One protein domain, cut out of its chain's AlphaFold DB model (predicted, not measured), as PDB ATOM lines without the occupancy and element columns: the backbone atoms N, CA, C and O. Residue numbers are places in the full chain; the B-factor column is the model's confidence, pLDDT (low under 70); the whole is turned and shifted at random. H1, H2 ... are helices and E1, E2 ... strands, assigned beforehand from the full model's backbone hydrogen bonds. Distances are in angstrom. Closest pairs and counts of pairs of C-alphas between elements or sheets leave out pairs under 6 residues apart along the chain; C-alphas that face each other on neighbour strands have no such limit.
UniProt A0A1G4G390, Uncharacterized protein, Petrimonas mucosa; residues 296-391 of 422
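This is residues 296 to 391 of the 422 residues of an uncharacterized protein of Petrimonas mucosa (UniProt A0A1G4G390). A twisted sheet of five strands curls round one long helix, H1, which packs on one face; no named helix covers the other face. The inner strands E3 and E4 run side by side and bend at Glu 331 and Lys 375, while a long loop, residues 299 to 313, leads from edge strand E1 to the opposite edge strand E2. The printed part has 96 residues with one named helix and five named strands, in the order E1, E2, E3, H1, E4, E5 along the chain, and its class is mixed, helices and strands. The sheet's order is E1, E5, E4, E3, E2, and it is mixed, with E3 and E4 parallel and the other neighbours antiparallel. The whole is compact, with a radius of gyration of the C-alphas of 13.9 A, yet elongated in outline, spanning 44 by 25 by 21 A.

The inner strands E3, residues 327 to 336, and E4, residues 371 to 380, are parallel at 18 degrees. Between them the pair N 330 and O 373 is within hydrogen-bond range at 2.8 A, and so is the pair O 333 and N 378, also at 2.8 A. E3 bends by 69 degrees at residue 331 and E4 by 73 degrees at residue 375, and the C-alphas of these two residues face each other at 5.0 A. E2, residues 314 to 320, is an edge strand and forms a hairpin with E3, antiparallel at 145 degrees, with N 316 and O 334 2.8 A apart. On the other side of E4, E5, residues 384 to 389, forms a hairpin with it, antiparallel at 160 degrees, with N 386 and O 379 2.8 A apart. E1, residues 296 to 298, is the other edge strand, antiparallel to E5 at 160 degrees, with N 297 and O 385 2.8 A apart. E1 is apart from E2, E3 and E4. H1, residues 344 to 365, is on the sheet, with 85 pairs of C-alphas within 10 A. Its closest C-alphas to E4 are those of Phe 359 and Val 372, 5.5 A; to E3, those of Ala 358 and Val 333, 6.6 A; to E2, those of Met 357 and Leu 315, 6.5 A. Towards E5 the closest C-alphas are those of Thr 351 and Val 388, 7.4 A. In H1, 17 of 18 O i to N i+4 pairs are within hydrogen-bond range. E3, H1 and E4 form a strand-helix-strand unit, two parallel neighbour strands with a helix between them along the chain, and its crossover is right-handed.

E3 measures 24.9 A from first to last C-alpha and E4 24.3 A. H1 is the longest element at 32.0 A, from C-alpha 344 at (223.329, 209.573, 264.628) to C-alpha 365 at (219.345, 239.297, 253.359). E2 measures 17.6 A, E5 16.1 A and E1 6.7 A. E1 begins with C-alpha 296 at (224.775, 216.584, 274.656), and E5 ends with C-alpha 389 at (230.207, 221.422, 265.635).

The two C-alphas farthest apart are those of Leu 302 and His 325, 44.6 A. The printed part has no cut. The link from E1 to E2, 15 residues, is long; those from E2 to E3 and from E3 to H1 are short, and those from H1 to E4 and from E4 to E5 are tight. The mean pLDDT of the printed part is 82.9, and the model's confidence is under 70 at residues 302 to 303, residues 305 to 308, residue 322 and residue 324.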
ATOM      1  N   THR A 296     226.139 216.743 274.155       75.38
ATOM      2  CA  THR A 296     224.775 216.584 274.656       75.38
ATOM      3  C   THR A 296     224.675 217.122 276.075       75.38
ATOM      4  O   THR A 296     225.364 216.647 276.976       75.38
ATOM      5  N   VAL A 297     223.778 218.084 276.286       75.38
ATOM      6  CA  VAL A 297     223.489 218.681 277.592       75.38
ATOM      7  C   VAL A 297     222.041 218.390 277.960       75.38
ATOM      8  O   VAL A 297     221.119 218.716 277.216       75.38
ATOM      9  N   LYS A 298     221.815 217.782 279.127       78.56
ATOM     10  CA  LYS A 298     220.457 217.554 279.638       78.56
ATOM     11  C   LYS A 298     219.931 218.816 280.311       78.56
ATOM     12  O   LYS A 298     220.577 219.353 281.206       78.56
ATOM     13  N   ILE A 299     218.731 219.238 279.929       73.56
ATOM     14  CA  ILE A 299     218.020 220.357 280.545       73.56
ATOM     15  C   ILE A 299     217.440 219.877 281.886       73.56
ATOM     16  O   ILE A 299     216.643 218.920 281.895       73.56
ATOM     17  N   PRO A 300     217.805 220.522 283.013       73.50
ATOM     18  CA  PRO A 300     217.213 220.237 284.314       73.50
ATOM     19  C   PRO A 300     215.694 220.361 284.258       73.50
ATOM     20  O   PRO A 300     215.172 221.263 283.611       73.50
ATOM     21  N   GLU A 301     214.976 219.481 284.951       74.62
ATOM     22  CA  GLU A 301     213.510 219.437 284.899       74.62
ATOM     23  C   GLU A 301     212.857 220.781 285.254       74.62
ATOM     24  O   GLU A 301     211.955 221.226 284.552       74.62
ATOM     25  N   LEU A 302     213.402 221.477 286.256       69.81
ATOM     26  CA  LEU A 302     212.953 222.805 286.689       69.81
ATOM     27  C   LEU A 302     213.131 223.901 285.623       69.81
ATOM     28  O   LEU A 302     212.439 224.911 285.672       69.81
ATOM     29  N   ALA A 303     214.041 223.708 284.665       64.81
ATOM     30  CA  ALA A 303     214.312 224.644 283.575       64.81
ATOM     31  C   ALA A 303     213.548 224.293 282.280       64.81
ATOM     32  O   ALA A 303     213.705 224.965 281.258       64.81
ATOM     33  N   ARG A 304     212.723 223.235 282.281       71.44
ATOM     34  CA  ARG A 304     211.945 222.833 281.101       71.44
ATOM     35  C   ARG A 304     210.720 223.730 280.954       71.44
ATOM     36  O   ARG A 304     209.711 223.555 281.627       71.44
ATOM     37  N   ILE A 305     210.802 224.683 280.034       64.50
ATOM     38  CA  ILE A 305     209.670 225.538 279.659       64.50
ATOM     39  C   ILE A 305     208.706 224.739 278.766       64.50
ATOM     40  O   ILE A 305     209.149 223.976 277.900       64.50
ATOM     41  N   GLN A 306     207.391 224.931 278.940       67.31
ATOM     42  CA  GLN A 306     206.393 224.429 277.988       67.31
ATOM     43  C   GLN A 306     206.650 225.037 276.606       67.31
ATOM     44  O   GLN A 306     206.653 226.256 276.437       67.31
ATOM     45  N   ARG A 307     206.872 224.178 275.613       67.62
ATOM     46  CA  ARG A 307     207.151 224.573 274.230       67.62
ATOM     47  C   ARG A 307     206.020 224.131 273.303       67.62
ATOM     48  O   ARG A 307     205.364 223.128 273.587       67.62
ATOM     49  N   PRO A 308     205.781 224.861 272.200       69.62
ATOM     50  CA  PRO A 308     204.813 224.441 271.199       69.62
ATOM     51  C   PRO A 308     205.227 223.098 270.591       69.62
ATOM     52  O   PRO A 308     206.412 222.845 270.364       69.62
ATOM     53  N   VAL A 309     204.243 222.245 270.307       78.75
ATOM     54  CA  VAL A 309     204.473 220.994 269.579       78.75
ATOM     55  C   VAL A 309     204.845 221.344 268.141       78.75
ATOM     56  O   VAL A 309     204.021 221.866 267.392       78.75
ATOM     57  N   ILE A 310     206.088 221.060 267.760       84.12
ATOM     58  CA  ILE A 310     206.586 221.227 266.394       84.12
ATOM     59  C   ILE A 310     206.763 219.854 265.744       84.12
ATOM     60  O   ILE A 310     207.126 218.890 266.410       84.12
ATOM     61  N   GLN A 311     206.476 219.752 264.445       85.75
ATOM     62  CA  GLN A 311     206.562 218.486 263.695       85.75
ATOM     63  C   GLN A 311     207.876 218.336 262.921       85.75
ATOM     64  O   GLN A 311     208.232 217.235 262.514       85.75
ATOM     65  N   GLN A 312     208.576 219.445 262.688       87.06
ATOM     66  CA  GLN A 312     209.834 219.522 261.951       87.06
ATOM     67  C   GLN A 312     210.767 220.500 262.667       87.06
ATOM     68  O   GLN A 312     210.273 221.346 263.420       87.06
ATOM     69  N   PRO A 313     212.089 220.408 262.448       89.50
ATOM     70  CA  PRO A 313     213.023 221.376 262.993       89.50
ATOM     71  C   PRO A 313     212.686 222.804 262.561       89.50
ATOM     72  O   PRO A 313     212.365 223.051 261.398       89.50
ATOM     73  N   VAL A 314     212.769 223.748 263.497       89.56
ATOM     74  CA  VAL A 314     212.460 225.163 263.244       89.56
ATOM     75  C   VAL A 314     213.676 226.017 263.557       89.56
ATOM     76  O   VAL A 314     214.178 226.000 264.681       89.56
ATOM     77  N   LEU A 315     214.129 226.796 262.574       89.50
ATOM     78  CA  LEU A 315     215.150 227.818 262.782       89.50
ATOM     79  C   LEU A 315     214.601 228.924 263.689       89.50
ATOM     80  O   LEU A 315     213.588 229.545 263.373       89.50
ATOM     81  N   THR A 316     215.291 229.189 264.794       86.12
ATOM     82  CA  THR A 316     214.913 230.238 265.753       86.12
ATOM     83  C   THR A 316     215.831 231.444 265.692       86.12
ATOM     84  O   THR A 316     215.355 232.571 265.803       86.12
ATOM     85  N   ASN A 317     217.133 231.230 265.496       84.31
ATOM     86  CA  ASN A 317     218.101 232.314 265.419       84.31
ATOM     87  C   ASN A 317     219.303 231.944 264.541       84.31
ATOM     88  O   ASN A 317     219.655 230.770 264.416       84.31
ATOM     89  N   VAL A 318     219.930 232.969 263.965       85.50
ATOM     90  CA  VAL A 318     221.204 232.891 263.242       85.50
ATOM     91  C   VAL A 318     222.066 234.067 263.688       85.50
ATOM     92  O   VAL A 318     221.710 235.218 263.431       85.50
ATOM     93  N   LEU A 319     223.200 233.779 264.324       80.19
ATOM     94  CA  LEU A 319     224.244 234.763 264.595       80.19
ATOM     95  C   LEU A 319     225.322 234.625 263.517       80.19
ATOM     96  O   LEU A 319     225.928 233.562 263.389       80.19
ATOM     97  N   ALA A 320     225.547 235.676 262.737       77.94
ATOM     98  CA  ALA A 320     226.503 235.668 261.636       77.94
ATOM     99  C   ALA A 320     227.480 236.842 261.734       77.94
ATOM    100  O   ALA A 320     227.096 237.942 262.135       77.94
ATOM    101  N   GLU A 321     228.725 236.592 261.333       71.06
ATOM    102  CA  GLU A 321     229.748 237.614 261.104       71.06
ATOM    103  C   GLU A 321     229.432 238.417 259.818       71.06
ATOM    104  O   GLU A 321     228.583 238.004 259.014       71.06
ATOM    105  N   PRO A 322     230.108 239.558 259.570       67.62
ATOM    106  CA  PRO A 322     230.016 240.261 258.293       67.62
ATOM    107  C   PRO A 322     230.273 239.307 257.123       67.62
ATOM    108  O   PRO A 322     231.234 238.551 257.147       67.62
ATOM    109  N   PHE A 323     229.423 239.344 256.097       70.69
ATOM    110  CA  PHE A 323     229.429 238.367 255.007       70.69
ATOM    111  C   PHE A 323     230.546 238.639 253.985       70.69
ATOM    112  O   PHE A 323     230.435 239.610 253.226       70.69
ATOM    113  N   PRO A 324     231.590 237.788 253.877       65.88
ATOM    114  CA  PRO A 324     232.457 237.819 252.707       65.88
ATOM    115  C   PRO A 324     231.636 237.579 251.436       65.88
ATOM    116  O   PRO A 324     230.667 236.823 251.437       65.88
ATOM    117  N   HIS A 325     232.038 238.196 250.322       71.81
ATOM    118  CA  HIS A 325     231.224 238.280 249.102       71.81
ATOM    119  C   HIS A 325     230.500 236.986 248.686       71.81
ATOM    120  O   HIS A 325     229.313 237.050 248.374       71.81
ATOM    121  N   LYS A 326     231.197 235.838 248.665       82.06
ATOM    122  CA  LYS A 326     230.658 234.556 248.162       82.06
ATOM    123  C   LYS A 326     230.291 233.539 249.249       82.06
ATOM    124  O   LYS A 326     229.470 232.660 248.987       82.06
ATOM    125  N   THR A 327     230.849 233.662 250.446       82.62
ATOM    126  CA  THR A 327     230.691 232.680 251.529       82.62
ATOM    127  C   THR A 327     230.350 233.427 252.798       82.62
ATOM    128  O   THR A 327     231.041 234.373 253.142       82.62
ATOM    129  N   ALA A 328     229.320 232.994 253.508       82.94
ATOM    130  CA  ALA A 328     228.928 233.542 254.793       82.94
ATOM    131  C   ALA A 328     229.511 232.706 255.938       82.94
ATOM    132  O   ALA A 328     229.428 231.475 255.913       82.94
ATOM    133  N   ARG A 329     230.062 233.378 256.954       82.62
ATOM    134  CA  ARG A 329     230.442 232.750 258.224       82.62
ATOM    135  C   ARG A 329     229.319 232.946 259.231       82.62
ATOM    136  O   ARG A 329     228.886 234.069 259.485       82.62
ATOM    137  N   VAL A 330     228.814 231.834 259.743       81.25
ATOM    138  CA  VAL A 330     227.743 231.793 260.731       81.25
ATOM    139  C   VAL A 330     228.315 231.207 262.006       81.25
ATOM    140  O   VAL A 330     228.752 230.059 262.033       81.25
ATOM    141  N   GLU A 331     228.298 231.999 263.064       80.06
ATOM    142  CA  GLU A 331     228.819 231.596 264.363       80.06
ATOM    143  C   GLU A 331     227.881 230.586 265.017       80.06
ATOM    144  O   GLU A 331     228.300 229.498 265.409       80.06
ATOM    145  N   TRP A 332     226.589 230.923 265.052       81.25
ATOM    146  CA  TRP A 332     225.579 230.142 265.754       81.25
ATOM    147  C   TRP A 332     224.317 229.982 264.918       81.25
ATOM    148  O   TRP A 332     223.719 230.962 264.467       81.25
ATOM    149  N   VAL A 333     223.866 228.738 264.767       86.62
ATOM    150  CA  VAL A 333     222.544 228.399 264.224       86.62
ATOM    151  C   VAL A 333     221.725 227.756 265.327       86.62
ATOM    152  O   VAL A 333     222.102 226.708 265.839       86.62
ATOM    153  N   HIS A 334     220.602 228.363 265.701       87.50
ATOM    154  CA  HIS A 334     219.731 227.827 266.746       87.50
ATOM    155  C   HIS A 334     218.491 227.190 266.128       87.50
ATOM    156  O   HIS A 334     217.712 227.854 265.434       87.50
ATOM    157  N   VAL A 335     218.271 225.914 266.424       89.50
ATOM    158  CA  VAL A 335     217.165 225.118 265.892       89.50
ATOM    159  C   VAL A 335     216.390 224.476 267.036       89.50
ATOM    160  O   VAL A 335     216.971 223.901 267.951       89.50
ATOM    161  N   LEU A 336     215.063 224.546 266.985       89.25
ATOM    162  CA  LEU A 336     214.202 223.748 267.856       89.25
ATOM    163  C   LEU A 336     213.916 222.404 267.203       89.25
ATOM    164  O   LEU A 336     213.583 222.357 266.019       89.25
ATOM    165  N   LEU A 337     214.017 221.331 267.984       89.56
ATOM    166  CA  LEU A 337     213.754 219.970 267.527       89.56
ATOM    167  C   LEU A 337     212.410 219.443 268.039       89.56
ATOM    168  O   LEU A 337     211.998 219.783 269.149       89.56
ATOM    169  N   PRO A 338     211.753 218.556 267.271       86.00
ATOM    170  CA  PRO A 338     210.500 217.934 267.690       86.00
ATOM    171  C   PRO A 338     210.674 216.906 268.824       86.00
ATOM    172  O   PRO A 338     209.700 216.565 269.489       86.00
ATOM    173  N   THR A 339     211.887 216.380 269.045       84.75
ATOM    174  CA  THR A 339     212.166 215.295 270.002       84.75
ATOM    175  C   THR A 339     213.593 215.366 270.562       84.75
ATOM    176  O   THR A 339     214.460 216.003 269.968       84.75
ATOM    177  N   ASP A 340     213.815 214.701 271.700       78.56
ATOM    178  CA  ASP A 340     215.103 214.568 272.404       78.56
ATOM    179  C   ASP A 340     215.879 213.300 272.067       78.56
ATOM    180  O   ASP A 340     216.993 213.124 272.540       78.56
ATOM    181  N   LEU A 341     215.276 212.345 271.368       74.00
ATOM    182  CA  LEU A 341     215.923 211.073 271.062       74.00
ATOM    183  C   LEU A 341     216.335 211.101 269.601       74.00
ATOM    184  O   LEU A 341     215.513 210.856 268.719       74.00
ATOM    185  N   LEU A 342     217.598 211.450 269.373       79.75
ATOM    186  CA  LEU A 342     218.204 211.461 268.051       79.75
ATOM    187  C   LEU A 342     219.123 210.256 267.883       79.75
ATOM    188  O   LEU A 342     220.011 210.028 268.700       79.75
ATOM    189  N   THR A 343     218.932 209.512 266.801       83.25
ATOM    190  CA  THR A 343     219.970 208.628 266.262       83.25
ATOM    191  C   THR A 343     221.058 209.459 265.577       83.25
ATOM    192  O   THR A 343     220.794 210.581 265.144       83.25
ATOM    193  N   ASP A 344     222.254 208.902 265.382       78.56
ATOM    194  CA  ASP A 344     223.329 209.573 264.628       78.56
ATOM    195  C   ASP A 344     222.869 209.999 263.224       78.56
ATOM    196  O   ASP A 344     223.195 211.082 262.736       78.56
ATOM    197  N   GLN A 345     222.029 209.177 262.587       82.69
ATOM    198  CA  GLN A 345     221.413 209.507 261.306       82.69
ATOM    199  C   GLN A 345     220.507 210.744 261.411       82.69
ATOM    200  O   GLN A 345     220.559 211.610 260.537       82.69
ATOM    201  N   GLN A 346     219.703 210.852 262.473       85.19
ATOM    202  CA  GLN A 346     218.853 212.018 262.712       85.19
ATOM    203  C   GLN A 346     219.672 213.262 263.059       85.19
ATOM    204  O   GLN A 346     219.344 214.340 262.567       85.19
ATOM    205  N   VAL A 347     220.753 213.132 263.836       83.00
ATOM    206  CA  VAL A 347     221.676 214.248 264.104       83.00
ATOM    207  C   VAL A 347     222.256 214.769 262.793       83.00
ATOM    208  O   VAL A 347     222.168 215.966 262.521       83.00
ATOM    209  N   ASN A 348     222.769 213.886 261.933       84.06
ATOM    210  CA  ASN A 348     223.301 214.271 260.625       84.06
ATOM    211  C   ASN A 348     222.231 214.928 259.744       84.06
ATOM    212  O   ASN A 348     222.467 215.992 259.171       84.06
ATOM    213  N   GLN A 349     221.033 214.343 259.679       87.56
ATOM    214  CA  GLN A 349     219.920 214.903 258.918       87.56
ATOM    215  C   GLN A 349     219.549 216.311 259.407       87.56
ATOM    216  O   GLN A 349     219.436 217.232 258.597       87.56
ATOM    217  N   TYR A 350     219.375 216.502 260.716       88.44
ATOM    218  CA  TYR A 350     219.006 217.797 261.290       88.44
ATOM    219  C   TYR A 350     220.136 218.821 261.212       88.44
ATOM    220  O   TYR A 350     219.858 220.003 261.029       88.44
ATOM    221  N   THR A 351     221.394 218.382 261.238       88.06
ATOM    222  CA  THR A 351     222.564 219.235 260.977       88.06
ATOM    223  C   THR A 351     222.505 219.796 259.562       88.06
ATOM    224  O   THR A 351     222.574 221.009 259.371       88.06
ATOM    225  N   GLN A 352     222.281 218.935 258.567       88.94
ATOM    226  CA  GLN A 352     222.156 219.368 257.175       88.94
ATOM    227  C   GLN A 352     220.948 220.289 256.974       88.94
ATOM    228  O   GLN A 352     221.066 221.333 256.334       88.94
ATOM    229  N   GLN A 353     219.798 219.967 257.576       91.06
ATOM    230  CA  GLN A 353     218.625 220.845 257.535       91.06
ATOM    231  C   GLN A 353     218.901 222.209 258.185       91.06
ATOM    232  O   GLN A 353     218.524 223.233 257.621       91.06
ATOM    233  N   ALA A 354     219.593 222.248 259.327       90.81
ATOM    234  CA  ALA A 354     219.974 223.483 260.008       90.81
ATOM    235  C   ALA A 354     220.868 224.373 259.134       90.81
ATOM    236  O   ALA A 354     220.594 225.566 259.002       90.81
ATOM    237  N   ILE A 355     221.877 223.790 258.479       90.94
ATOM    238  CA  ILE A 355     222.758 224.505 257.543       90.94
ATOM    239  C   ILE A 355     221.950 225.070 256.368       90.94
ATOM    240  O   ILE A 355     222.129 226.231 256.005       90.94
ATOM    241  N   GLN A 356     221.009 224.303 255.807       93.00
ATOM    242  CA  GLN A 356     220.146 224.781 254.718       93.00
ATOM    243  C   GLN A 356     219.194 225.903 255.156       93.00
ATOM    244  O   GLN A 356     218.983 226.869 254.415       93.00
ATOM    245  N   MET A 357     218.643 225.814 256.370       93.44
ATOM    246  CA  MET A 357     217.833 226.884 256.956       93.44
ATOM    247  C   MET A 357     218.665 228.155 257.167       93.44
ATOM    248  O   MET A 357     218.216 229.240 256.795       93.44
ATOM    249  N   ALA A 358     219.889 228.030 257.691       91.50
ATOM    250  CA  ALA A 358     220.813 229.149 257.866       91.50
ATOM    251  C   ALA A 358     221.214 229.773 256.519       91.50
ATOM    252  O   ALA A 358     221.156 230.991 256.365       91.50
ATOM    253  N   PHE A 359     221.531 228.949 255.515       92.88
ATOM    254  CA  PHE A 359     221.814 229.396 254.152       92.88
ATOM    255  C   PHE A 359     220.651 230.186 253.549       92.88
ATOM    256  O   PHE A 359     220.844 231.297 253.055       92.88
ATOM    257  N   SER A 360     219.428 229.662 253.661       93.06
ATOM    258  CA  SER A 360     218.216 230.337 253.179       93.06
ATOM    259  C   SER A 360     217.976 231.665 253.908       93.06
ATOM    260  O   SER A 360     217.685 232.680 253.271       93.06
ATOM    261  N   HIS A 361     218.156 231.684 255.234       92.62
ATOM    262  CA  HIS A 361     218.023 232.889 256.051       92.62
ATOM    263  C   HIS A 361     219.036 233.968 255.649       92.62
ATOM    264  O   HIS A 361     218.652 235.111 255.402       92.62
ATOM    265  N   VAL A 362     220.319 233.615 255.541       90.50
ATOM    266  CA  VAL A 362     221.380 234.555 255.159       90.50
ATOM    267  C   VAL A 362     221.159 235.082 253.743       90.50
ATOM    268  O   VAL A 362     221.199 236.292 253.522       90.50
ATOM    269  N   ARG A 363     220.854 234.198 252.788       91.25
ATOM    270  CA  ARG A 363     220.639 234.578 251.389       91.25
ATOM    271  C   ARG A 363     219.448 235.515 251.209       91.25
ATOM    272  O   ARG A 363     219.513 236.387 250.354       91.25
ATOM    273  N   SER A 364     218.406 235.394 252.040       91.94
ATOM    274  CA  SER A 364     217.264 236.325 252.025       91.94
ATOM    275  C   SER A 364     217.652 237.780 252.329       91.94
ATOM    276  O   SER A 364     216.947 238.702 251.928       91.94
ATOM    277  N   LYS A 365     218.786 237.984 253.014       90.19
ATOM    278  CA  LYS A 365     219.345 239.297 253.359       90.19
ATOM    279  C   LYS A 365     220.521 239.685 252.453       90.19
ATOM    280  O   LYS A 365     220.745 240.869 252.217       90.19
ATOM    281  N   HIS A 366     221.255 238.699 251.929       88.50
ATOM    282  CA  HIS A 366     222.483 238.886 251.152       88.50
ATOM    283  C   HIS A 366     222.523 237.959 249.927       88.50
ATOM    284  O   HIS A 366     223.042 236.844 249.976       88.50
ATOM    285  N   ASN A 367     222.022 238.446 248.789       86.12
ATOM    286  CA  ASN A 367     221.860 237.646 247.566       86.12
ATOM    287  C   ASN A 367     223.173 237.134 246.940       86.12
ATOM    288  O   ASN A 367     223.123 236.226 246.110       86.12
ATOM    289  N   SER A 368     224.328 237.709 247.293       87.81
ATOM    290  CA  SER A 368     225.640 237.295 246.772       87.81
ATOM    291  C   SER A 368     226.195 236.033 247.440       87.81
ATOM    292  O   SER A 368     227.138 235.437 246.922       87.81
ATOM    293  N   VAL A 369     225.620 235.624 248.576       88.88
ATOM    294  CA  VAL A 369     226.077 234.463 249.341       88.88
ATOM    295  C   VAL A 369     225.715 233.177 248.601       88.88
ATOM    296  O   VAL A 369     224.549 232.906 248.309       88.88
ATOM    297  N   THR A 370     226.733 232.370 248.318       88.50
ATOM    298  CA  THR A 370     226.620 231.075 247.627       88.50
ATOM    299  C   THR A 370     226.911 229.879 248.529       88.50
ATOM    300  O   THR A 370     226.558 228.759 248.180       88.50
ATOM    301  N   GLU A 371     227.487 230.118 249.708       87.06
ATOM    302  CA  GLU A 371     227.855 229.098 250.691       87.06
ATOM    303  C   GLU A 371     227.682 229.656 252.115       87.06
ATOM    304  O   GLU A 371     227.919 230.844 252.342       87.06
ATOM    305  N   VAL A 372     227.302 228.812 253.079       86.06
ATOM    306  CA  VAL A 372     227.329 229.120 254.519       86.06
ATOM    307  C   VAL A 372     228.216 228.103 255.228       86.06
ATOM    308  O   VAL A 372     228.004 226.900 255.092       86.06
ATOM    309  N   LYS A 373     229.166 228.596 256.025       84.94
ATOM    310  CA  LYS A 373     229.956 227.791 256.963       84.94
ATOM    311  C   LYS A 373     229.497 228.092 258.383       84.94
ATOM    312  O   LYS A 373     229.536 229.250 258.795       84.94
ATOM    313  N   CYS A 374     229.045 227.066 259.098       85.31
ATOM    314  CA  CYS A 374     228.564 227.188 260.472       85.31
ATOM    315  C   CYS A 374     229.654 226.733 261.448       85.31
ATOM    316  O   CYS A 374     230.171 225.632 261.274       85.31
ATOM    317  N   LYS A 375     229.974 227.531 262.474       81.19
ATOM    318  CA  LYS A 375     230.878 227.100 263.554       81.19
ATOM    319  C   LYS A 375     230.147 226.230 264.581       81.19
ATOM    320  O   LYS A 375     230.652 225.177 264.959       81.19
ATOM    321  N   ASN A 376     228.944 226.630 265.000       83.00
ATOM    322  CA  ASN A 376     228.146 225.884 265.972       83.00
ATOM    323  C   ASN A 376     226.662 225.828 265.582       83.00
ATOM    324  O   ASN A 376     226.055 226.830 265.191       83.00
ATOM    325  N   ILE A 377     226.061 224.647 265.710       88.19
ATOM    326  CA  ILE A 377     224.626 224.432 265.550       88.19
ATOM    327  C   ILE A 377     224.071 223.954 266.890       88.19
ATOM    328  O   ILE A 377     224.342 222.842 267.336       88.19
ATOM    329  N   VAL A 378     223.254 224.797 267.512       86.50
ATOM    330  CA  VAL A 378     222.569 224.498 268.768       86.50
ATOM    331  C   VAL A 378     221.185 223.977 268.442       86.50
ATOM    332  O   VAL A 378     220.324 224.720 267.970       86.50
ATOM    333  N   MET A 379     220.958 222.695 268.705       87.81
ATOM    334  CA  MET A 379     219.657 222.070 268.528       87.81
ATOM    335  C   MET A 379     219.031 221.781 269.885       87.81
ATOM    336  O   MET A 379     219.538 220.969 270.653       87.81
ATOM    337  N   ALA A 380     217.917 222.432 270.190       87.06
ATOM    338  CA  ALA A 380     217.225 222.261 271.458       87.06
ATOM    339  C   ALA A 380     215.984 221.377 271.275       87.06
ATOM    340  O   ALA A 380     214.967 221.814 270.729       87.06
ATOM    341  N   GLY A 381     216.061 220.144 271.775       85.31
ATOM    342  CA  GLY A 381     214.911 219.270 272.012       85.31
ATOM    343  C   GLY A 381     214.197 219.606 273.333       85.31
ATOM    344  O   GLY A 381     214.641 220.509 274.056       85.31
ATOM    345  N   PRO A 382     213.067 218.945 273.652       82.25
ATOM    346  CA  PRO A 382     212.269 219.196 274.861       82.25
ATOM    347  C   PRO A 382     213.032 219.161 276.200       82.25
ATOM    348  O   PRO A 382     212.744 219.966 277.091       82.25
ATOM    349  N   SER A 383     214.016 218.281 276.346       81.25
ATOM    350  CA  SER A 383     214.805 218.052 277.560       81.25
ATOM    351  C   SER A 383     216.312 217.936 277.314       81.25
ATOM    352  O   SER A 383     217.064 217.769 278.274       81.25
ATOM    353  N   THR A 384     216.762 218.088 276.068       83.06
ATOM    354  CA  THR A 384     218.169 217.972 275.678       83.06
ATOM    355  C   THR A 384     218.578 219.108 274.742       83.06
ATOM    356  O   THR A 384     217.837 219.481 273.834       83.06
ATOM    357  N   ILE A 385     219.779 219.645 274.942       81.75
ATOM    358  CA  ILE A 385     220.450 220.559 274.018       81.75
ATOM    359  C   ILE A 385     221.616 219.810 273.382       81.75
ATOM    360  O   ILE A 385     222.441 219.220 274.080       81.75
ATOM    361  N   TYR A 386     221.681 219.859 272.060       82.56
ATOM    362  CA  TYR A 386     222.796 219.378 271.266       82.56
ATOM    363  C   TYR A 386     223.601 220.566 270.770       82.56
ATOM    364  O   TYR A 386     223.051 221.439 270.101       82.56
ATOM    365  N   HIS A 387     224.897 220.580 271.055       82.56
ATOM    366  CA  HIS A 387     225.839 221.433 270.344       82.56
ATOM    367  C   HIS A 387     226.521 220.575 269.292       82.56
ATOM    368  O   HIS A 387     227.265 219.652 269.625       82.56
ATOM    369  N   VAL A 388     226.227 220.860 268.029       84.19
ATOM    370  CA  VAL A 388     226.842 220.191 266.891       84.19
ATOM    371  C   VAL A 388     227.854 221.139 266.276       84.19
ATOM    372  O   VAL A 388     227.499 222.200 265.764       84.19
ATOM    373  N   MET A 389     229.119 220.748 266.335       82.31
ATOM    374  CA  MET A 389     230.207 221.422 265.635       82.31
ATOM    375  C   MET A 389     230.417 220.666 264.324       82.31
ATOM    376  O   MET A 389     230.742 219.477 264.388       82.31
ATOM    377  N   PRO A 390     230.175 221.285 263.152       81.75
ATOM    378  CA  PRO A 390     230.427 220.651 261.863       81.75
ATOM    379  C   PRO A 390     231.889 220.236 261.701       81.75
ATOM    380  O   PRO A 390     232.751 220.600 262.503       81.75
ATOM    381  N   ASP A 391     232.156 219.456 260.658       82.62
ATOM    382  CA  ASP A 391     233.519 219.133 260.276       82.62
ATOM    383  C   ASP A 391     234.323 220.406 260.014       82.62
ATOM    384  O   ASP A 391     233.876 221.341 259.348       82.62
TER     385      ASP A 391